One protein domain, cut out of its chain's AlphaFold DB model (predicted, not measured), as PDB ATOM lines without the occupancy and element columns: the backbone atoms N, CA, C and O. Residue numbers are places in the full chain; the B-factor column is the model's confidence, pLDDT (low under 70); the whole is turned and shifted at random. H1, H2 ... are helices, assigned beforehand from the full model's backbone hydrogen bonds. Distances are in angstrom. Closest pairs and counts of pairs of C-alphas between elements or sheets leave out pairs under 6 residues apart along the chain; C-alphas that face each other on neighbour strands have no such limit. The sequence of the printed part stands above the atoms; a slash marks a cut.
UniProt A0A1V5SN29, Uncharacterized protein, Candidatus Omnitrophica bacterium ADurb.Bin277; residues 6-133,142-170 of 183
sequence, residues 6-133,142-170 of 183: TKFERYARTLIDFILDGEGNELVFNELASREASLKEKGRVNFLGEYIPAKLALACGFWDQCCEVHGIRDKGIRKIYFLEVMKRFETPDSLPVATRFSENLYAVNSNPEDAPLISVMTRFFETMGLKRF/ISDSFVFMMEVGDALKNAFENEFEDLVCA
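AT A GLANCE: This is residues 6 to 133 and 142 to 170 of the 183 residues of an uncharacterized protein of Candidatus Omnitrophica bacterium ADurb.Bin277 (UniProt A0A1V5SN29). Long H3, sharply kinked near residue 44, runs through the middle of a compact helical body; long H7 packs on it, with H1 and H2 one after the other along H7. H5 crosses H3, while H4 and H6 run back along H3. Of class all helix, the 157 printed residues hold seven named helices, H1 to H7 in order, with a radius of gyration of the C-alphas of 15.6 A and spans of 45 by 35 by 31 A.

HOW THE PARTS SIT: Start at H1, residues 6 to 19, which with H3, residues 37 to 69, and H7, residues 144 to 170, makes a bundle, three helices together. H1 touches residues 156 to 167 of H7, closest at C-alphas Tyr 11 and Leu 167, 6.8 A. H2, residues 22 to 35, touches residues 144 to 152 of H7, closest at C-alphas Leu 32 and Ser 145, 6.3 A. H3, the hub, touches six helices; with H4, residues 75 to 87, it forms a hairpin, closest at C-alphas Asp 64 and Arg 78, 5.7 A. H5, residues 92 to 110, touches H3 at a steep tilt of 62 degrees, through residues 97 to 105 on 49 to 58. H6, residues 116 to 128, touches H3 at a shallow tilt of 17 degrees, opposite ways, closest at C-alphas Ala 54 and Val 120, 6.3 A. Every O i to N i+4 pair is within hydrogen-bond range in H1, H2, H6 and H7, against 23 of 29 in H3, 7 of 9 in H4 and 12 of 15 in H5.

IN THESE COORDINATES: Find C-alpha 6, where H1 begins, at (68.767, 56.222, 5.537). H3 spans 40.9 A and H7 38.5 A, ending at C-alpha 170, (60.488, 49.428, 17.544).

THE WHOLE: Residues 134 to 141 are not printed; C-alphas 133 and 142 are 4.4 A apart. Pro 112 alone has pLDDT under 70.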
ATOM      1  N   THR A   6      68.201  57.559   5.805       88.25
ATOM      2  CA  THR A   6      68.767  56.222   5.537       88.25
ATOM      3  C   THR A   6      67.924  55.129   6.188       88.25
ATOM      4  O   THR A   6      67.710  54.046   5.636       88.25
ATOM      5  N   LYS A   7      67.395  55.430   7.373       90.44
ATOM      6  CA  LYS A   7      66.504  54.551   8.118       90.44
ATOM      7  C   LYS A   7      65.178  54.335   7.396       90.44
ATOM      8  O   LYS A   7      64.765  53.193   7.212       90.44
ATOM      9  N   PHE A   8      64.541  55.408   6.931       93.25
ATOM     10  CA  PHE A   8      63.292  55.301   6.174       93.25
ATOM     11  C   PHE A   8      63.486  54.613   4.819       93.25
ATOM     12  O   PHE A   8      62.591  53.904   4.370       93.25
ATOM     13  N   GLU A   9      64.658  54.741   4.191       95.00
ATOM     14  CA  GLU A   9      65.002  53.952   2.999       95.00
ATOM     15  C   GLU A   9      65.024  52.448   3.302       95.00
ATOM     16  O   GLU A   9      64.519  51.651   2.512       95.00
ATOM     17  N   ARG A  10      65.555  52.040   4.464       94.38
ATOM     18  CA  ARG A  10      65.495  50.638   4.902       94.38
ATOM     19  C   ARG A  10      64.053  50.184   5.132       94.38
ATOM     20  O   ARG A  10      63.701  49.107   4.669       94.38
ATOM     21  N   TYR A  11      63.230  51.003   5.784       95.19
ATOM     22  CA  TYR A  11      61.819  50.682   6.034       95.19
ATOM     23  C   TYR A  11      61.034  50.512   4.742       95.19
ATOM     24  O   TYR A  11      60.323  49.527   4.575       95.19
ATOM     25  N   ALA A  12      61.224  51.427   3.790       96.50
ATOM     26  CA  ALA A  12      60.603  51.321   2.482       96.50
ATOM     27  C   ALA A  12      60.994  50.023   1.770       96.50
ATOM     28  O   ALA A  12      60.119  49.347   1.241       96.50
ATOM     29  N   ARG A  13      62.274  49.624   1.797       96.06
ATOM     30  CA  ARG A  13      62.700  48.344   1.209       96.06
ATOM     31  C   ARG A  13      62.034  47.141   1.873       96.06
ATOM     32  O   ARG A  13      61.502  46.307   1.149       96.06
ATOM     33  N   THR A  14      62.001  47.096   3.207       96.12
ATOM     34  CA  THR A  14      61.313  46.034   3.959       96.12
ATOM     35  C   THR A  14      59.839  45.938   3.569       96.12
ATOM     36  O   THR A  14      59.355  44.858   3.243       96.12
ATOM     37  N   LEU A  15      59.134  47.070   3.522       97.31
ATOM     38  CA  LEU A  15      57.721  47.104   3.150       97.31
ATOM     39  C   LEU A  15      57.490  46.753   1.675       97.31
ATOM     40  O   LEU A  15      56.476  46.152   1.341       97.31
ATOM     41  N   ILE A  16      58.407  47.103   0.769       96.69
ATOM     42  CA  ILE A  16      58.324  46.659  -0.628       96.69
ATOM     43  C   ILE A  16      58.466  45.136  -0.708       96.69
ATOM     44  O   ILE A  16      57.698  44.509  -1.431       96.69
ATOM     45  N   ASP A  17      59.405  44.534   0.021       95.56
ATOM     46  CA  ASP A  17      59.567  43.076   0.030       95.56
ATOM     47  C   ASP A  17      58.334  42.374   0.615       95.56
ATOM     48  O   ASP A  17      57.861  41.404   0.028       95.56
ATOM     49  N   PHE A  18      57.742  42.931   1.678       95.25
ATOM     50  CA  PHE A  18      56.449  42.491   2.212       95.25
ATOM     51  C   PHE A  18      55.327  42.557   1.158       95.25
ATOM     52  O   PHE A  18      54.613  41.584   0.928       95.25
ATOM     53  N   ILE A  19      55.194  43.683   0.445       94.56
ATOM     54  CA  ILE A  19      54.191  43.845  -0.621       94.56
ATOM     55  C   ILE A  19      54.429  42.868  -1.779       94.56
ATOM     56  O   ILE A  19      53.475  42.436  -2.431       94.56
ATOM     57  N   LEU A  20      55.679  42.522  -2.067       93.94
ATOM     58  CA  LEU A  20      56.044  41.629  -3.163       93.94
ATOM     59  C   LEU A  20      56.082  40.152  -2.763       93.94
ATOM     60  O   LEU A  20      56.535  39.339  -3.570       93.94
ATOM     61  N   ASP A  21      55.555  39.807  -1.586       93.62
ATOM     62  CA  ASP A  21      55.469  38.429  -1.118       93.62
ATOM     63  C   ASP A  21      54.866  37.497  -2.182       93.62
ATOM     64  O   ASP A  21      53.730  37.659  -2.642       93.62
ATOM     65  N   GLY A  22      55.675  36.524  -2.604       93.44
ATOM     66  CA  GLY A  22      55.333  35.600  -3.673       93.44
ATOM     67  C   GLY A  22      54.187  34.675  -3.284       93.44
ATOM     68  O   GLY A  22      53.298  34.449  -4.100       93.44
ATOM     69  N   GLU A  23      54.176  34.181  -2.045       95.31
ATOM     70  CA  GLU A  23      53.171  33.222  -1.578       95.31
ATOM     71  C   GLU A  23      51.788  33.871  -1.478       95.31
ATOM     72  O   GLU A  23      50.817  33.343  -2.025       95.31
ATOM     73  N   GLY A  24      51.698  35.063  -0.883       94.62
ATOM     74  CA  GLY A  24      50.465  35.840  -0.838       94.62
ATOM     75  C   GLY A  24      49.916  36.146  -2.233       94.62
ATOM     76  O   GLY A  24      48.718  36.001  -2.478       94.62
ATOM     77  N   ASN A  25      50.786  36.493  -3.186       96.44
ATOM     78  CA  ASN A  25      50.369  36.737  -4.568       96.44
ATOM     79  C   ASN A  25      49.809  35.469  -5.246       96.44
ATOM     80  O   ASN A  25      48.827  35.564  -5.989       96.44
ATOM     81  N   GLU A  26      50.380  34.288  -4.974       96.69
ATOM     82  CA  GLU A  26      49.843  33.013  -5.470       96.69
ATOM     83  C   GLU A  26      48.467  32.698  -4.900       96.69
ATOM     84  O   GLU A  26      47.580  32.259  -5.633       96.69
ATOM     85  N   LEU A  27      48.277  32.913  -3.599       97.31
ATOM     86  CA  LEU A  27      47.003  32.643  -2.941       97.31
ATOM     87  C   LEU A  27      45.886  33.506  -3.533       97.31
ATOM     88  O   LEU A  27      44.825  32.979  -3.866       97.31
ATOM     89  N   VAL A  28      46.150  34.796  -3.758       97.62
ATOM     90  CA  VAL A  28      45.183  35.705  -4.393       97.62
ATOM     91  C   VAL A  28      44.871  35.267  -5.824       97.62
ATOM     92  O   VAL A  28      43.699  35.231  -6.204       97.62
ATOM     93  N   PHE A  29      45.884  34.892  -6.615       97.81
ATOM     94  CA  PHE A  29      45.658  34.387  -7.972       97.81
ATOM     95  C   PHE A  29      44.780  33.135  -7.969       97.81
ATOM     96  O   PHE A  29      43.800  33.077  -8.709       97.81
ATOM     97  N   ASN A  30      45.116  32.139  -7.146       97.44
ATOM     98  CA  ASN A  30      44.397  30.870  -7.093       97.44
ATOM     99  C   ASN A  30      42.934  31.064  -6.683       97.44
ATOM    100  O   ASN A  30      42.040  30.484  -7.304       97.44
ATOM    101  N   GLU A  31      42.693  31.914  -5.687       97.75
ATOM    102  CA  GLU A  31      41.349  32.223  -5.211       97.75
ATOM    103  C   GLU A  31      40.541  32.970  -6.278       97.75
ATOM    104  O   GLU A  31      39.449  32.529  -6.641       97.75
ATOM    105  N   LEU A  32      41.094  34.029  -6.878       96.44
ATOM    106  CA  LEU A  32      40.403  34.776  -7.932       96.44
ATOM    107  C   LEU A  32      40.149  33.907  -9.172       96.44
ATOM    108  O   LEU A  32      39.068  33.951  -9.753       96.44
ATOM    109  N   ALA A  33      41.108  33.067  -9.564       95.81
ATOM    110  CA  ALA A  33      40.978  32.165 -10.705       95.81
ATOM    111  C   ALA A  33      39.952  31.046 -10.456       95.81
ATOM    112  O   ALA A  33      39.382  30.494 -11.403       95.81
ATOM    113  N   SER A  34      39.698  30.683  -9.195       95.25
ATOM    114  CA  SER A  34      38.618  29.757  -8.842       95.25
ATOM    115  C   SER A  34      37.232  30.356  -9.129       95.25
ATOM    116  O   SER A  34      36.334  29.615  -9.528       95.25
ATOM    117  N   ARG A  35      37.109  31.686  -9.014       92.88
ATOM    118  CA  ARG A  35      35.883  32.470  -9.235       92.88
ATOM    119  C   ARG A  35      35.718  32.904 -10.696       92.88
ATOM    120  O   ARG A  35      34.610  32.896 -11.218       92.88
ATOM    121  N   GLU A  36      36.822  33.214 -11.376       92.38
ATOM    122  CA  GLU A  36      36.853  33.721 -12.753       92.38
ATOM    123  C   GLU A  36      37.547  32.735 -13.703       92.38
ATOM    124  O   GLU A  36      38.776  32.687 -13.802       92.38
ATOM    125  N   ALA A  37      36.771  31.963 -14.468       89.31
ATOM    126  CA  ALA A  37      37.335  30.976 -15.395       89.31
ATOM    127  C   ALA A  37      38.231  31.613 -16.478       89.31
ATOM    128  O   ALA A  37      39.269  31.055 -16.829       89.31
ATOM    129  N   SER A  38      37.882  32.814 -16.950       90.31
ATOM    130  CA  SER A  38      38.663  33.576 -17.936       90.31
ATOM    131  C   SER A  38      40.054  33.969 -17.422       90.31
ATOM    132  O   SER A  38      40.995  34.122 -18.205       90.31
ATOM    133  N   LEU A  39      40.221  34.095 -16.102       92.50
ATOM    134  CA  LEU A  39      41.515  34.387 -15.498       92.50
ATOM    135  C   LEU A  39      42.465  33.185 -15.591       92.50
ATOM    136  O   LEU A  39      43.662  33.372 -15.813       92.50
ATOM    137  N   LYS A  40      41.941  31.953 -15.495       89.69
ATOM    138  CA  LYS A  40      42.736  30.727 -15.690       89.69
ATOM    139  C   LYS A  40      43.330  30.665 -17.093       89.69
ATOM    140  O   LYS A  40      44.492  30.300 -17.237       89.69
ATOM    141  N   GLU A  41      42.557  31.061 -18.104       90.12
ATOM    142  CA  GLU A  41      43.004  31.094 -19.503       90.12
ATOM    143  C   GLU A  41      44.104  32.136 -19.733       90.12
ATOM    144  O   GLU A  41      45.075  31.873 -20.439       90.12
ATOM    145  N   LYS A  42      43.989  33.309 -19.094       92.88
ATOM    146  CA  LYS A  42      45.032  34.350 -19.127       92.88
ATOM    147  C   LYS A  42      46.299  33.915 -18.402       92.88
ATOM    148  O   LYS A  42      47.396  34.306 -18.799       92.88
ATOM    149  N   GLY A  43      46.150  33.113 -17.356       94.00
ATOM    150  CA  GLY A  43      47.248  32.534 -16.608       94.00
ATOM    151  C   GLY A  43      47.919  33.500 -15.631       94.00
ATOM    152  O   GLY A  43      47.784  34.726 -15.676       94.00
ATOM    153  N   ARG A  44      48.699  32.892 -14.740       95.56
ATOM    154  CA  ARG A  44      49.374  33.530 -13.607       95.56
ATOM    155  C   ARG A  44      50.279  34.696 -14.001       95.56
ATOM    156  O   ARG A  44      50.265  35.734 -13.352       95.56
ATOM    157  N   VAL A  45      51.080  34.537 -15.055       95.06
ATOM    158  CA  VAL A  45      52.074  35.549 -15.458       95.06
ATOM    159  C   VAL A  45      51.397  36.866 -15.842       95.06
ATOM    160  O   VAL A  45      51.850  37.930 -15.428       95.06
ATOM    161  N   ASN A  46      50.283  36.794 -16.574       94.44
ATOM    162  CA  ASN A  46      49.522  37.978 -16.960       94.44
ATOM    163  C   ASN A  46      48.858  38.637 -15.748       94.44
ATOM    164  O   ASN A  46      48.929  39.856 -15.616       94.44
ATOM    165  N   PHE A  47      48.292  37.839 -14.835       96.62
ATOM    166  CA  PHE A  47      47.750  38.347 -13.574       96.62
ATOM    167  C   PHE A  47      48.805  39.116 -12.771       96.62
ATOM    168  O   PHE A  47      48.586  40.277 -12.443       96.62
ATOM    169  N   LEU A  48      49.968  38.511 -12.505       96.00
ATOM    170  CA  LEU A  48      51.035  39.155 -11.729       96.00
ATOM    171  C   LEU A  48      51.587  40.400 -12.425       96.00
ATOM    172  O   LEU A  48      51.931  41.373 -11.756       96.00
ATOM    173  N   GLY A  49      51.624  40.380 -13.759       94.69
ATOM    174  CA  GLY A  49      52.032  41.515 -14.576       94.69
ATOM    175  C   GLY A  49      51.184  42.766 -14.354       94.69
ATOM    176  O   GLY A  49      51.734  43.856 -14.471       94.69
ATOM    177  N   GLU A  50      49.902  42.619 -14.006       96.00
ATOM    178  CA  GLU A  50      48.990  43.728 -13.681       96.00
ATOM    179  C   GLU A  50      48.845  43.954 -12.167       96.00
ATOM    180  O   GLU A  50      48.799  45.091 -11.695       96.00
ATOM    181  N   TYR A  51      48.815  42.872 -11.387       96.81
ATOM    182  CA  TYR A  51      48.543  42.906  -9.952       96.81
ATOM    183  C   TYR A  51      49.696  43.516  -9.146       96.81
ATOM    184  O   TYR A  51      49.464  44.351  -8.272       96.81
ATOM    185  N   ILE A  52      50.949  43.163  -9.456       95.81
ATOM    186  CA  ILE A  52      52.117  43.694  -8.736       95.81
ATOM    187  C   ILE A  52      52.225  45.225  -8.883       95.81
ATOM    188  O   ILE A  52      52.313  45.909  -7.859       95.81
ATOM    189  N   PRO A  53      52.167  45.804 -10.101       95.94
ATOM    190  CA  PRO A  53      52.143  47.256 -10.263       95.94
ATOM    191  C   PRO A  53      50.998  47.949  -9.520       95.94
ATOM    192  O   PRO A  53      51.209  49.018  -8.948       95.94
ATOM    193  N   ALA A  54      49.808  47.341  -9.502       96.44
ATOM    194  CA  ALA A  54      48.653  47.866  -8.780       96.44
ATOM    195  C   ALA A  54      48.909  47.931  -7.262       96.44
ATOM    196  O   ALA A  54      48.679  48.976  -6.650       96.44
ATOM    197  N   LYS A  55      49.461  46.864  -6.660       96.06
ATOM    198  CA  LYS A  55      49.840  46.853  -5.234       96.06
ATOM    199  C   LYS A  55      50.872  47.928  -4.907       96.06
ATOM    200  O   LYS A  55      50.702  48.658  -3.936       96.06
ATOM    201  N   LEU A  56      51.927  48.042  -5.715       96.56
ATOM    202  CA  LEU A  56      52.987  49.031  -5.497       96.56
ATOM    203  C   LEU A  56      52.449  50.466  -5.589       96.56
ATOM    204  O   LEU A  56      52.842  51.321  -4.797       96.56
ATOM    205  N   ALA A  57      51.533  50.737  -6.525       95.62
ATOM    206  CA  ALA A  57      50.896  52.046  -6.654       95.62
ATOM    207  C   ALA A  57      50.039  52.393  -5.425       95.62
ATOM    208  O   ALA A  57      50.129  53.510  -4.917       95.62
ATOM    209  N   LEU A  58      49.263  51.434  -4.910       95.81
ATOM    210  CA  LEU A  58      48.494  51.610  -3.673       95.81
ATOM    211  C   LEU A  58      49.404  51.836  -2.462       95.81
ATOM    212  O   LEU A  58      49.170  52.759  -1.685       95.81
ATOM    213  N   ALA A  59      50.483  51.061  -2.349       96.69
ATOM    214  CA  ALA A  59      51.430  51.163  -1.245       96.69
ATOM    215  C   ALA A  59      52.164  52.515  -1.195       96.69
ATOM    216  O   ALA A  59      52.464  53.003  -0.108       96.69
ATOM    217  N   CYS A  60      52.376  53.186  -2.337       95.75
ATOM    218  CA  CYS A  60      52.830  54.583  -2.347       95.75
ATOM    219  C   CYS A  60      51.851  55.512  -1.610       95.75
ATOM    220  O   CYS A  60      52.287  56.406  -0.884       95.75
ATOM    221  N   GLY A  61      50.544  55.305  -1.787       94.00
ATOM    222  CA  GLY A  61      49.505  56.044  -1.068       94.00
ATOM    223  C   GLY A  61      49.455  55.683   0.416       94.00
ATOM    224  O   GLY A  61      49.359  56.577   1.252       94.00
ATOM    225  N   PHE A  62      49.584  54.395   0.751       96.06
ATOM    226  CA  PHE A  62      49.612  53.933   2.144       96.06
ATOM    227  C   PHE A  62      50.800  54.528   2.902       96.06
ATOM    228  O   PHE A  62      50.616  55.105   3.967       96.06
ATOM    229  N   TRP A  63      52.001  54.502   2.316       97.06
ATOM    230  CA  TRP A  63      53.186  55.139   2.892       97.06
ATOM    231  C   TRP A  63      52.966  56.619   3.212       97.06
ATOM    232  O   TRP A  63      53.354  57.095   4.281       97.06
ATOM    233  N   ASP A  64      52.361  57.354   2.280       94.94
ATOM    234  CA  ASP A  64      52.102  58.780   2.449       94.94
ATOM    235  C   ASP A  64      51.101  59.045   3.587       94.94
ATOM    236  O   ASP A  64      51.326  59.944   4.400       94.94
ATOM    237  N   GLN A  65      50.064  58.206   3.700       94.44
ATOM    238  CA  GLN A  65      49.086  58.233   4.793       94.44
ATOM    239  C   GLN A  65      49.724  57.891   6.145       94.44
ATOM    240  O   GLN A  65      49.543  58.641   7.103       94.44
ATOM    241  N   CYS A  66      50.535  56.832   6.230       95.94
ATOM    242  CA  CYS A  66      51.291  56.503   7.440       95.94
ATOM    243  C   CYS A  66      52.184  57.679   7.856       95.94
ATOM    244  O   CYS A  66      52.180  58.114   9.006       95.94
ATOM    245  N   CYS A  67      52.920  58.263   6.905       94.75
ATOM    246  CA  CYS A  67      53.746  59.434   7.179       94.75
ATOM    247  C   CYS A  67      52.928  60.597   7.756       94.75
ATOM    248  O   CYS A  67      53.376  61.243   8.704       94.75
ATOM    249  N   GLU A  68      51.743  60.863   7.211       93.69
ATOM    250  CA  GLU A  68      50.843  61.893   7.724       93.69
ATOM    251  C   GLU A  68      50.383  61.604   9.160       93.69
ATOM    252  O   GLU A  68      50.527  62.480  10.019       93.69
ATOM    253  N   VAL A  69      49.923  60.379   9.440       94.50
ATOM    254  CA  VAL A  69      49.471  59.935  10.772       94.50
ATOM    255  C   VAL A  69      50.580  60.090  11.821       94.50
ATOM    256  O   VAL A  69      50.337  60.626  12.900       94.50
ATOM    257  N   HIS A  70      51.825  59.744  11.483       91.56
ATOM    258  CA  HIS A  70      52.986  59.884  12.375       91.56
ATOM    259  C   HIS A  70      53.629  61.285  12.370       91.56
ATOM    260  O   HIS A  70      54.754  61.470  12.856       91.56
ATOM    261  N   GLY A  71      52.979  62.286  11.766       91.38
ATOM    262  CA  GLY A  71      53.477  63.663  11.722       91.38
ATOM    263  C   GLY A  71      54.791  63.840  10.946       91.38
ATOM    264  O   GLY A  71      55.511  64.823  11.148       91.38
ATOM    265  N   ILE A  72      55.130  62.913  10.048       91.62
ATOM    266  CA  ILE A  72      56.306  62.970   9.174       91.62
ATOM    267  C   ILE A  72      56.024  63.955   8.039       91.62
ATOM    268  O   ILE A  72      55.491  63.617   6.986       91.62
ATOM    269  N   ARG A  73      56.399  65.218   8.254       92.31
ATOM    270  CA  ARG A  73      56.185  66.306   7.280       92.31
ATOM    271  C   ARG A  73      57.316  66.469   6.266       92.31
ATOM    272  O   ARG A  73      57.166  67.233   5.313       92.31
ATOM    273  N   ASP A  74      58.441  65.788   6.470       92.75
ATOM    274  CA  ASP A  74      59.588  65.880   5.571       92.75
ATOM    275  C   ASP A  74      59.234  65.328   4.180       92.75
ATOM    276  O   ASP A  74      58.886  64.157   4.015       92.75
ATOM    277  N   LYS A  75      59.324  66.191   3.160       91.88
ATOM    278  CA  LYS A  75      58.976  65.839   1.775       91.88
ATOM    279  C   LYS A  75      59.917  64.800   1.175       91.88
ATOM    280  O   LYS A  75      59.508  64.082   0.266       91.88
ATOM    281  N   GLY A  76      61.170  64.757   1.622       92.94
ATOM    282  CA  GLY A  76      62.133  63.748   1.207       92.94
ATOM    283  C   GLY A  76      61.692  62.374   1.692       92.94
ATOM    284  O   GLY A  76      61.581  61.467   0.876       92.94
ATOM    285  N   ILE A  77      61.352  62.254   2.977       92.88
ATOM    286  CA  ILE A  77      60.915  60.996   3.595       92.88
ATOM    287  C   ILE A  77      59.591  60.503   3.015       92.88
ATOM    288  O   ILE A  77      59.484  59.338   2.637       92.88
ATOM    289  N   ARG A  78      58.606  61.390   2.839       94.69
ATOM    290  CA  ARG A  78      57.323  61.032   2.206       94.69
ATOM    291  C   ARG A  78      57.487  60.472   0.788       94.69
ATOM    292  O   ARG A  78      56.682  59.664   0.350       94.69
ATOM    293  N   LYS A  79      58.559  60.848   0.081       95.00
ATOM    294  CA  LYS A  79      58.862  60.349  -1.270       95.00
ATOM    295  C   LYS A  79      59.746  59.103  -1.304       95.00
ATOM    296  O   LYS A  79      59.897  58.535  -2.382       95.00
ATOM    297  N   ILE A  80      60.334  58.675  -0.184       95.75
ATOM    298  CA  ILE A  80      61.294  57.559  -0.171       95.75
ATOM    299  C   ILE A  80      60.681  56.290  -0.751       95.75
ATOM    300  O   ILE A  80      61.307  55.678  -1.607       95.75
ATOM    301  N   TYR A  81      59.465  55.918  -0.340       96.31
ATOM    302  CA  TYR A  81      58.851  54.679  -0.817       96.31
ATOM    303  C   TYR A  81      58.714  54.657  -2.338       96.31
ATOM    304  O   TYR A  81      59.189  53.735  -2.993       96.31
ATOM    305  N   PHE A  82      58.166  55.731  -2.912       95.50
ATOM    306  CA  PHE A  82      58.083  55.898  -4.360       95.50
ATOM    307  C   PHE A  82      59.461  55.793  -5.031       95.50
ATOM    308  O   PHE A  82      59.604  55.105  -6.038       95.50
ATOM    309  N   LEU A  83      60.491  56.437  -4.472       95.19
ATOM    310  CA  LEU A  83      61.846  56.381  -5.025       95.19
ATOM    311  C   LEU A  83      62.439  54.965  -4.969       95.19
ATOM    312  O   LEU A  83      63.057  54.537  -5.941       95.19
ATOM    313  N   GLU A  84      62.237  54.224  -3.879       95.88
ATOM    314  CA  GLU A  84      62.698  52.836  -3.761       95.88
ATOM    315  C   GLU A  84      61.944  51.894  -4.715       95.88
ATOM    316  O   GLU A  84      62.553  50.976  -5.264       95.88
ATOM    317  N   VAL A  85      60.656  52.143  -4.984       94.88
ATOM    318  CA  VAL A  85      59.910  51.431  -6.034       94.88
ATOM    319  C   VAL A  85      60.498  51.735  -7.413       94.88
ATOM    320  O   VAL A  85      60.783  50.809  -8.171       94.88
ATOM    321  N   MET A  86      60.750  53.009  -7.728       93.75
ATOM    322  CA  MET A  86      61.311  53.414  -9.022       93.75
ATOM    323  C   MET A  86      62.691  52.810  -9.289       93.75
ATOM    324  O   MET A  86      62.961  52.426 -10.425       93.75
ATOM    325  N   LYS A  87      63.529  52.637  -8.257       92.81
ATOM    326  CA  LYS A  87      64.824  51.946  -8.381       92.81
ATOM    327  C   LYS A  87      64.690  50.513  -8.902       92.81
ATOM    328  O   LYS A  87      65.571  50.025  -9.602       92.81
ATOM    329  N   ARG A  88      63.574  49.827  -8.618       87.00
ATOM    330  CA  ARG A  88      63.315  48.473  -9.150       87.00
ATOM    331  C   ARG A  88      62.968  48.467 -10.637       87.00
ATOM    332  O   ARG A  88      62.970  47.403 -11.251       87.00
ATOM    333  N   PHE A  89      62.699  49.634 -11.217       89.12
ATOM    334  CA  PHE A  89      62.374  49.800 -12.629       89.12
ATOM    335  C   PHE A  89      63.543  50.324 -13.477       89.12
ATOM    336  O   PHE A  89      63.359  50.693 -14.635       89.12
ATOM    337  N   GLU A  90      64.760  50.347 -12.932       85.81
ATOM    338  CA  GLU A  90      65.950  50.872 -13.617       85.81
ATOM    339  C   GLU A  90      66.556  49.899 -14.649       85.81
ATOM    340  O   GLU A  90      67.629  50.152 -15.195       85.81
ATOM    341  N   THR A  91      65.870  48.794 -14.963       80.06
ATOM    342  CA  THR A  91      66.313  47.828 -15.980       80.06
ATOM    343  C   THR A  91      65.456  47.913 -17.251       80.06
ATOM    344  O   THR A  91      64.254  48.180 -17.171       80.06
ATOM    345  N   PRO A  92      66.012  47.655 -18.449       72.69
ATOM    346  CA  PRO A  92      65.220  47.641 -19.684       72.69
ATOM    347  C   PRO A  92      64.030  46.671 -19.637       72.69
ATOM    348  O   PRO A  92      62.949  46.988 -20.133       72.69
ATOM    349  N   ASP A  93      64.198  45.529 -18.967       82.88
ATOM    350  CA  ASP A  93      63.172  44.485 -18.858       82.88
ATOM    351  C   ASP A  93      61.992  44.893 -17.962       82.88
ATOM    352  O   ASP A  93      60.905  44.322 -18.050       82.88
ATOM    353  N   SER A  94      62.169  45.921 -17.127       87.62
ATOM    354  CA  SER A  94      61.116  46.423 -16.240       87.62
ATOM    355  C   SER A  94      60.173  47.445 -16.876       87.62
ATOM    356  O   SER A  94      59.174  47.802 -16.248       87.62
ATOM    357  N   LEU A  95      60.414  47.880 -18.121       88.38
ATOM    358  CA  LEU A  95      59.591  48.898 -18.787       88.38
ATOM    359  C   LEU A  95      58.081  48.570 -18.792       88.38
ATOM    360  O   LEU A  95      57.297  49.448 -18.433       88.38
ATOM    361  N   PRO A  96      57.625  47.342 -19.119       89.31
ATOM    362  CA  PRO A  96      56.193  47.032 -19.099       89.31
ATOM    363  C   PRO A  96      55.565  47.174 -17.705       89.31
ATOM    364  O   PRO A  96      54.451  47.673 -17.563       89.31
ATOM    365  N   VAL A  97      56.291  46.757 -16.665       89.81
ATOM    366  CA  VAL A  97      55.848  46.820 -15.264       89.81
ATOM    367  C   VAL A  97      55.809  48.276 -14.786       89.81
ATOM    368  O   VAL A  97      54.838  48.688 -14.151       89.81
ATOM    369  N   ALA A  98      56.811  49.074 -15.156       91.88
ATOM    370  CA  ALA A  98      56.896  50.497 -14.838       91.88
ATOM    371  C   ALA A  98      55.763  51.314 -15.484       91.88
ATOM    372  O   ALA A  98      55.185  52.196 -14.840       91.88
ATOM    373  N   THR A  99      55.404  50.998 -16.733       92.81
ATOM    374  CA  THR A  99      54.263  51.619 -17.423       92.81
ATOM    375  C   THR A  99      52.972  51.358 -16.659       92.81
ATOM    376  O   THR A  99      52.293  52.304 -16.269       92.81
ATOM    377  N   ARG A 100      52.683  50.093 -16.336       93.69
ATOM    378  CA  ARG A 100      51.484  49.719 -15.570       93.69
ATOM    379  C   ARG A 100      51.447  50.364 -14.193       93.69
ATOM    380  O   ARG A 100      50.393  50.806 -13.744       93.69
ATOM    381  N   PHE A 101      52.587  50.448 -13.513       95.06
ATOM    382  CA  PHE A 101      52.690  51.133 -12.224       95.06
ATOM    383  C   PHE A 101      52.297  52.610 -12.358       95.06
ATOM    384  O   PHE A 101      51.458  53.101 -11.605       95.06
ATOM    385  N   SER A 102      52.840  53.288 -13.370       92.50
ATOM    386  CA  SER A 102      52.534  54.694 -13.661       92.50
ATOM    387  C   SER A 102      51.053  54.909 -13.986       92.50
ATOM    388  O   SER A 102      50.444  55.866 -13.514       92.50
ATOM    389  N   GLU A 103      50.445  54.001 -14.751       93.06
ATOM    390  CA  GLU A 103      49.019  54.063 -15.076       93.06
ATOM    391  C   GLU A 103      48.130  53.860 -13.840       93.06
ATOM    392  O   GLU A 103      47.113  54.538 -13.697       93.06
ATOM    393  N   ASN A 104      48.519  52.971 -12.919       93.44
ATOM    394  CA  ASN A 104      47.808  52.787 -11.653       93.44
ATOM    395  C   ASN A 104      47.936  54.019 -10.744       93.44
ATOM    396  O   ASN A 104      46.943  54.440 -10.154       93.44
ATOM    397  N   LEU A 105      49.109  54.660 -10.688       90.75
ATOM    398  CA  LEU A 105      49.263  55.945  -9.997       90.75
ATOM    399  C   LEU A 105      48.374  57.037 -10.605       90.75
ATOM    400  O   LEU A 105      47.822  57.856  -9.873       90.75
ATOM    401  N   TYR A 106      48.214  57.065 -11.929       88.94
ATOM    402  CA  TYR A 106      47.307  58.016 -12.573       88.94
ATOM    403  C   TYR A 106      45.842  57.727 -12.230       88.94
ATOM    404  O   TYR A 106      45.110  58.659 -11.909       88.94
ATOM    405  N   ALA A 107      45.432  56.454 -12.222       85.62
ATOM    406  CA  ALA A 107      44.069  56.051 -11.866       85.62
ATOM    407  C   ALA A 107      43.666  56.516 -10.455       85.62
ATOM    408  O   ALA A 107      42.539  56.959 -10.250       85.62
ATOM    409  N   VAL A 108      44.597  56.488  -9.494       82.12
ATOM    410  CA  VAL A 108      44.375  57.036  -8.143       82.12
ATOM    411  C   VAL A 108      44.059  58.537  -8.173       82.12
ATOM    412  O   VAL A 108      43.283  59.018  -7.357       82.12
ATOM    413  N   ASN A 109      44.640  59.282  -9.115       77.00
ATOM    414  CA  ASN A 109      44.528  60.738  -9.179       77.00
ATOM    415  C   ASN A 109      43.429  61.241 -10.130       77.00
ATOM    416  O   ASN A 109      43.072  62.417 -10.066       77.00
ATOM    417  N   SER A 110      42.908  60.399 -11.029       77.50
ATOM    418  CA  SER A 110      41.938  60.823 -12.047       77.50
ATOM    419  C   SER A 110      40.524  61.034 -11.504       77.50
ATOM    420  O   SER A 110      39.793  61.849 -12.060       77.50
ATOM    421  N   ASN A 111      40.159  60.344 -10.420       76.38
ATOM    422  CA  ASN A 111      38.858  60.464  -9.759       76.38
ATOM    423  C   ASN A 111      39.070  60.739  -8.261       76.38
ATOM    424  O   ASN A 111      39.091  59.801  -7.471       76.38
ATOM    425  N   PRO A 112      39.252  62.004  -7.848       69.81
ATOM    426  CA  PRO A 112      39.556  62.339  -6.454       69.81
ATOM    427  C   PRO A 112      38.395  62.068  -5.482       69.81
ATOM    428  O   PRO A 112      38.604  62.082  -4.273       69.81
ATOM    429  N   GLU A 113      37.182  61.849  -5.997       75.94
ATOM    430  CA  GLU A 113      36.012  61.464  -5.198       75.94
ATOM    431  C   GLU A 113      35.987  59.960  -4.876       75.94
ATOM    432  O   GLU A 113      35.349  59.555  -3.904       75.94
ATOM    433  N   ASP A 114      36.707  59.141  -5.651       79.88
ATOM    434  CA  ASP A 114      36.801  57.701  -5.432       79.88
ATOM    435  C   ASP A 114      37.923  57.372  -4.441       79.88
ATOM    436  O   ASP A 114      38.998  57.980  -4.433       79.88
ATOM    437  N   ALA A 115      37.715  56.335  -3.627       85.88
ATOM    438  CA  ALA A 115      38.802  55.781  -2.831       85.88
ATOM    439  C   ALA A 115      39.899  55.218  -3.766       85.88
ATOM    440  O   ALA A 115      39.563  54.471  -4.691       85.88
ATOM    441  N   PRO A 116      41.201  55.469  -3.511       89.62
ATOM    442  CA  PRO A 116      42.303  54.980  -4.348       89.62
ATOM    443  C   PRO A 116      42.227  53.487  -4.686       89.62
ATOM    444  O   PRO A 116      42.498  53.084  -5.818       89.62
ATOM    445  N   LEU A 117      41.802  52.672  -3.713       93.00
ATOM    446  CA  LEU A 117      41.608  51.237  -3.891       93.00
ATOM    447  C   LEU A 117      40.558  50.921  -4.965       93.00
ATOM    448  O   LEU A 117      40.808  50.078  -5.822       93.00
ATOM    449  N   ILE A 118      39.425  51.630  -4.977       92.81
ATOM    450  CA  ILE A 118      38.353  51.435  -5.964       92.81
ATOM    451  C   ILE A 118      38.857  51.757  -7.372       92.81
ATOM    452  O   ILE A 118      38.611  50.978  -8.296       92.81
ATOM    453  N   SER A 119      39.583  52.865  -7.544       92.62
ATOM    454  CA  SER A 119      40.117  53.282  -8.848       92.62
ATOM    455  C   SER A 119      41.130  52.279  -9.400       92.62
ATOM    456  O   SER A 119      41.042  51.871 -10.560       92.62
ATOM    457  N   VAL A 120      42.064  51.825  -8.558       94.25
ATOM    458  CA  VAL A 120      43.081  50.838  -8.949       94.25
ATOM    459  C   VAL A 120      42.449  49.477  -9.236       94.25
ATOM    460  O   VAL A 120      42.738  48.881 -10.272       94.25
ATOM    461  N   MET A 121      41.546  48.994  -8.378       95.38
ATOM    462  CA  MET A 121      40.872  47.710  -8.605       95.38
ATOM    463  C   MET A 121      39.961  47.759  -9.828       95.38
ATOM    464  O   MET A 121      39.904  46.800 -10.594       95.38
ATOM    465  N   THR A 122      39.306  48.891 -10.082       92.94
ATOM    466  CA  THR A 122      38.524  49.090 -11.305       92.94
ATOM    467  C   THR A 122      39.390  48.940 -12.545       92.94
ATOM    468  O   THR A 122      39.070  48.139 -13.425       92.94
ATOM    469  N   ARG A 123      40.525  49.645 -12.582       93.50
ATOM    470  CA  ARG A 123      41.486  49.542 -13.679       93.50
ATOM    471  C   ARG A 123      42.015  48.117 -13.842       93.50
ATOM    472  O   ARG A 123      42.127  47.631 -14.970       93.50
ATOM    473  N   PHE A 124      42.349  47.456 -12.737       95.25
ATOM    474  CA  PHE A 124      42.830  46.080 -12.743       95.25
ATOM    475  C   PHE A 124      41.803  45.138 -13.392       95.25
ATOM    476  O   PHE A 124      42.154  44.384 -14.298       95.25
ATOM    477  N   PHE A 125      40.523  45.239 -13.016       94.75
ATOM    478  CA  PHE A 125      39.454  44.432 -13.613       94.75
ATOM    479  C   PHE A 125      39.279  44.716 -15.103       94.75
ATOM    480  O   PHE A 125      39.210  43.779 -15.894       94.75
ATOM    481  N   GLU A 126      39.262  45.987 -15.502       93.12
ATOM    482  CA  GLU A 126      39.123  46.383 -16.907       93.12
ATOM    483  C   GLU A 126      40.276  45.847 -17.765       93.12
ATOM    484  O   GLU A 126      40.043  45.257 -18.820       93.12
ATOM    485  N   THR A 127      41.512  45.957 -17.274       92.75
ATOM    486  CA  THR A 127      42.714  45.465 -17.966       92.75
ATOM    487  C   THR A 127      42.723  43.939 -18.059       92.75
ATOM    488  O   THR A 127      43.052  43.357 -19.096       92.75
ATOM    489  N   MET A 128      42.278  43.269 -16.996       93.56
ATOM    490  CA  MET A 128      42.146  41.817 -16.974       93.56
ATOM    491  C   MET A 128      40.916  41.318 -17.739       93.56
ATOM    492  O   MET A 128      40.817  40.118 -17.982       93.56
ATOM    493  N   GLY A 129      40.026  42.198 -18.208       92.31
ATOM    494  CA  GLY A 129      38.780  41.822 -18.881       92.31
ATOM    495  C   GLY A 129      37.786  41.115 -17.955       92.31
ATOM    496  O   GLY A 129      36.998  40.290 -18.413       92.31
ATOM    497  N   LEU A 130      37.857  41.401 -16.655       92.12
ATOM    498  CA  LEU A 130      36.965  40.879 -15.626       92.12
ATOM    499  C   LEU A 130      35.779  41.828 -15.431       92.12
ATOM    500  O   LEU A 130      35.885  43.043 -15.618       92.12
ATOM    501  N   LYS A 131      34.625  41.283 -15.043       89.62
ATOM    502  CA  LYS A 131      33.414  42.083 -14.831       89.62
ATOM    503  C   LYS A 131      33.368  42.601 -13.400       89.62
ATOM    504  O   LYS A 131      33.523  41.831 -12.466       89.62
ATOM    505  N   ARG A 132      33.090  43.897 -13.231       87.81
ATOM    506  CA  ARG A 132      32.848  44.503 -11.907       87.81
ATOM    507  C   ARG A 132      31.449  44.222 -11.371       87.81
ATOM    508  O   ARG A 132      31.273  44.118 -10.162       87.81
ATOM    509  N   PHE A 133      30.475  44.078 -12.266       85.94
ATOM    510  CA  PHE A 133      29.074  43.826 -11.943       85.94
ATOM    511  C   PHE A 133      28.649  42.457 -12.477       85.94
ATOM    512  O   PHE A 133      28.998  42.081 -13.599       85.94
ATOM    513  N   ILE A 142      27.351  44.063  -7.464       88.69
ATOM    514  CA  ILE A 142      28.816  43.991  -7.551       88.69
ATOM    515  C   ILE A 142      29.213  42.510  -7.606       88.69
ATOM    516  O   ILE A 142      28.649  41.692  -6.887       88.69
ATOM    517  N   SER A 143      30.144  42.161  -8.491       92.12
ATOM    518  CA  SER A 143      30.628  40.785  -8.624       92.12
ATOM    519  C   SER A 143      31.398  40.339  -7.376       92.12
ATOM    520  O   SER A 143      32.195  41.106  -6.831       92.12
ATOM    521  N   ASP A 144      31.235  39.077  -6.983       93.06
ATOM    522  CA  ASP A 144      31.943  38.489  -5.835       93.06
ATOM    523  C   ASP A 144      33.471  38.529  -6.000       93.06
ATOM    524  O   ASP A 144      34.215  38.658  -5.029       93.06
ATOM    525  N   SER A 145      33.953  38.443  -7.241       95.06
ATOM    526  CA  SER A 145      35.368  38.578  -7.590       95.06
ATOM    527  C   SER A 145      35.889  39.981  -7.287       95.06
ATOM    528  O   SER A 145      36.981  40.132  -6.738       95.06
ATOM    529  N   PHE A 146      35.109  41.014  -7.621       95.38
ATOM    530  CA  PHE A 146      35.468  42.397  -7.320       95.38
ATOM    531  C   PHE A 146      35.434  42.666  -5.818       95.38
ATOM    532  O   PHE A 146      36.383  43.241  -5.297       95.38
ATOM    533  N   VAL A 147      34.399  42.189  -5.113       95.62
ATOM    534  CA  VAL A 147      34.317  42.287  -3.645       95.62
ATOM    535  C   VAL A 147      35.544  41.655  -2.988       95.62
ATOM    536  O   VAL A 147      36.194  42.300  -2.174       95.62
ATOM    537  N   PHE A 148      35.940  40.454  -3.409       97.12
ATOM    538  CA  PHE A 148      37.141  39.804  -2.885       97.12
ATOM    539  C   PHE A 148      38.417  40.606  -3.098       97.12
ATOM    540  O   PHE A 148      39.230  40.729  -2.188       97.12
ATOM    541  N   MET A 149      38.606  41.187  -4.282       97.31
ATOM    542  CA  MET A 149      39.798  41.997  -4.534       97.31
ATOM    543  C   MET A 149      39.805  43.296  -3.721       97.31
ATOM    544  O   MET A 149      40.879  43.759  -3.336       97.31
ATOM    545  N   MET A 150      38.630  43.849  -3.405       96.88
ATOM    546  CA  MET A 150      38.506  44.952  -2.451       96.88
ATOM    547  C   MET A 150      38.899  44.510  -1.036       96.88
ATOM    548  O   MET A 150      39.728  45.168  -0.416       96.88
ATOM    549  N   GLU A 151      38.404  43.363  -0.560       97.56
ATOM    550  CA  GLU A 151      38.765  42.802   0.755       97.56
ATOM    551  C   GLU A 151      40.272  42.525   0.871       97.56
ATOM    552  O   GLU A 151      40.897  42.867   1.874       97.56
ATOM    553  N   VAL A 152      40.881  41.958  -0.175       97.31
ATOM    554  CA  VAL A 152      42.335  41.748  -0.256       97.31
ATOM    555  C   VAL A 152      43.085  43.080  -0.204       97.31
ATOM    556  O   VAL A 152      44.115  43.179   0.461       97.31
ATOM    557  N   GLY A 153      42.589  44.107  -0.894       96.56
ATOM    558  CA  GLY A 153      43.178  45.442  -0.880       96.56
ATOM    559  C   GLY A 153      43.127  46.111   0.493       96.56
ATOM    560  O   GLY A 153      44.134  46.668   0.934       96.56
ATOM    561  N   ASP A 154      41.995  46.013   1.188       96.56
ATOM    562  CA  ASP A 154      41.838  46.533   2.549       96.56
ATOM    563  C   ASP A 154      42.714  45.763   3.549       96.56
ATOM    564  O   ASP A 154      43.382  46.368   4.389       96.56
ATOM    565  N   ALA A 155      42.784  44.434   3.429       97.06
ATOM    566  CA  ALA A 155      43.681  43.615   4.240       97.06
ATOM    567  C   ALA A 155      45.155  43.988   4.012       97.06
ATOM    568  O   ALA A 155      45.912  44.119   4.975       97.06
ATOM    569  N   LEU A 156      45.552  44.217   2.756       97.06
ATOM    570  CA  LEU A 156      46.899  44.663   2.401       97.06
ATOM    571  C   LEU A 156      47.225  46.027   3.012       97.06
ATOM    572  O   LEU A 156      48.325  46.203   3.529       97.06
ATOM    573  N   LYS A 157      46.280  46.974   2.962       96.94
ATOM    574  CA  LYS A 157      46.432  48.293   3.585       96.94
ATOM    575  C   LYS A 157      46.689  48.156   5.085       96.94
ATOM    576  O   LYS A 157      47.698  48.655   5.568       96.94
ATOM    577  N   ASN A 158      45.819  47.440   5.795       97.19
ATOM    578  CA  ASN A 158      45.937  47.267   7.244       97.19
ATOM    579  C   ASN A 158      47.253  46.576   7.628       97.19
ATOM    580  O   ASN A 158      47.916  46.982   8.577       97.19
ATOM    581  N   ALA A 159      47.653  45.544   6.883       97.25
ATOM    582  CA  ALA A 159      48.908  44.853   7.142       97.25
ATOM    583  C   ALA A 159      50.123  45.758   6.879       97.25
ATOM    584  O   ALA A 159      51.043  45.789   7.686       97.25
ATOM    585  N   PHE A 160      50.099  46.554   5.806       97.88
ATOM    586  CA  PHE A 160      51.138  47.546   5.532       97.88
ATOM    587  C   PHE A 160      51.249  48.592   6.648       97.88
ATOM    588  O   PHE A 160      52.355  48.925   7.064       97.88
ATOM    589  N   GLU A 161      50.116  49.118   7.122       97.00
ATOM    590  CA  GLU A 161      50.071  50.106   8.205       97.00
ATOM    591  C   GLU A 161      50.634  49.534   9.510       97.00
ATOM    592  O   GLU A 161      51.443  50.197  10.154       97.00
ATOM    593  N   ASN A 162      50.289  48.289   9.854       96.75
ATOM    594  CA  ASN A 162      50.832  47.606  11.032       96.75
ATOM    595  C   ASN A 162      52.349  47.392  10.927       96.75
ATOM    596  O   ASN A 162      53.076  47.712  11.859       96.75
ATOM    597  N   GLU A 163      52.843  46.915   9.782       96.56
ATOM    598  CA  GLU A 163      54.285  46.732   9.568       96.56
ATOM    599  C   GLU A 163      55.036  48.074   9.604       96.56
ATOM    600  O   GLU A 163      56.152  48.168  10.118       96.56
ATOM    601  N   PHE A 164      54.432  49.146   9.083       96.00
ATOM    602  CA  PHE A 164      54.995  50.490   9.192       96.00
ATOM    603  C   PHE A 164      55.065  50.948  10.656       96.00
ATOM    604  O   PHE A 164      56.106  51.455  11.081       96.00
ATOM    605  N   GLU A 165      53.978  50.776  11.412       94.50
ATOM    606  CA  GLU A 165      53.892  51.113  12.835       94.50
ATOM    607  C   GLU A 165      54.958  50.357  13.631       94.50
ATOM    608  O   GLU A 165      55.738  50.988  14.341       94.50
ATOM    609  N   ASP A 166      55.081  49.042  13.440       92.81
ATOM    610  CA  ASP A 166      56.080  48.210  14.112       92.81
ATOM    611  C   ASP A 166      57.505  48.695  13.817       92.81
ATOM    612  O   ASP A 166      58.328  48.826  14.726       92.81
ATOM    613  N   LEU A 167      57.800  49.048  12.561       92.12
ATOM    614  CA  LEU A 167      59.096  49.613  12.183       92.12
ATOM    615  C   LEU A 167      59.359  50.962  12.863       92.12
ATOM    616  O   LEU A 167      60.498  51.245  13.246       92.12
ATOM    617  N   VAL A 168      58.351  51.823  12.999       87.94
ATOM    618  CA  VAL A 168      58.506  53.136  13.642       87.94
ATOM    619  C   VAL A 168      58.603  53.009  15.166       87.94
ATOM    620  O   VAL A 168      59.541  53.561  15.741       87.94
ATOM    621  N   CYS A 169      57.716  52.241  15.802       82.62
ATOM    622  CA  CYS A 169      57.651  52.027  17.249       82.62
ATOM    623  C   CYS A 169      58.842  51.239  17.805       82.62
ATOM    624  O   CYS A 169      59.363  51.598  18.862       82.62
ATOM    625  N   ALA A 170      59.325  50.204  17.104       75.81
ATOM    626  CA  ALA A 170      60.488  49.428  17.544       75.81
ATOM    627  C   ALA A 170      61.751  50.289  17.722       75.81
ATOM    628  O   ALA A 170      62.663  49.916  18.456       75.81
TER     629      ALA A 170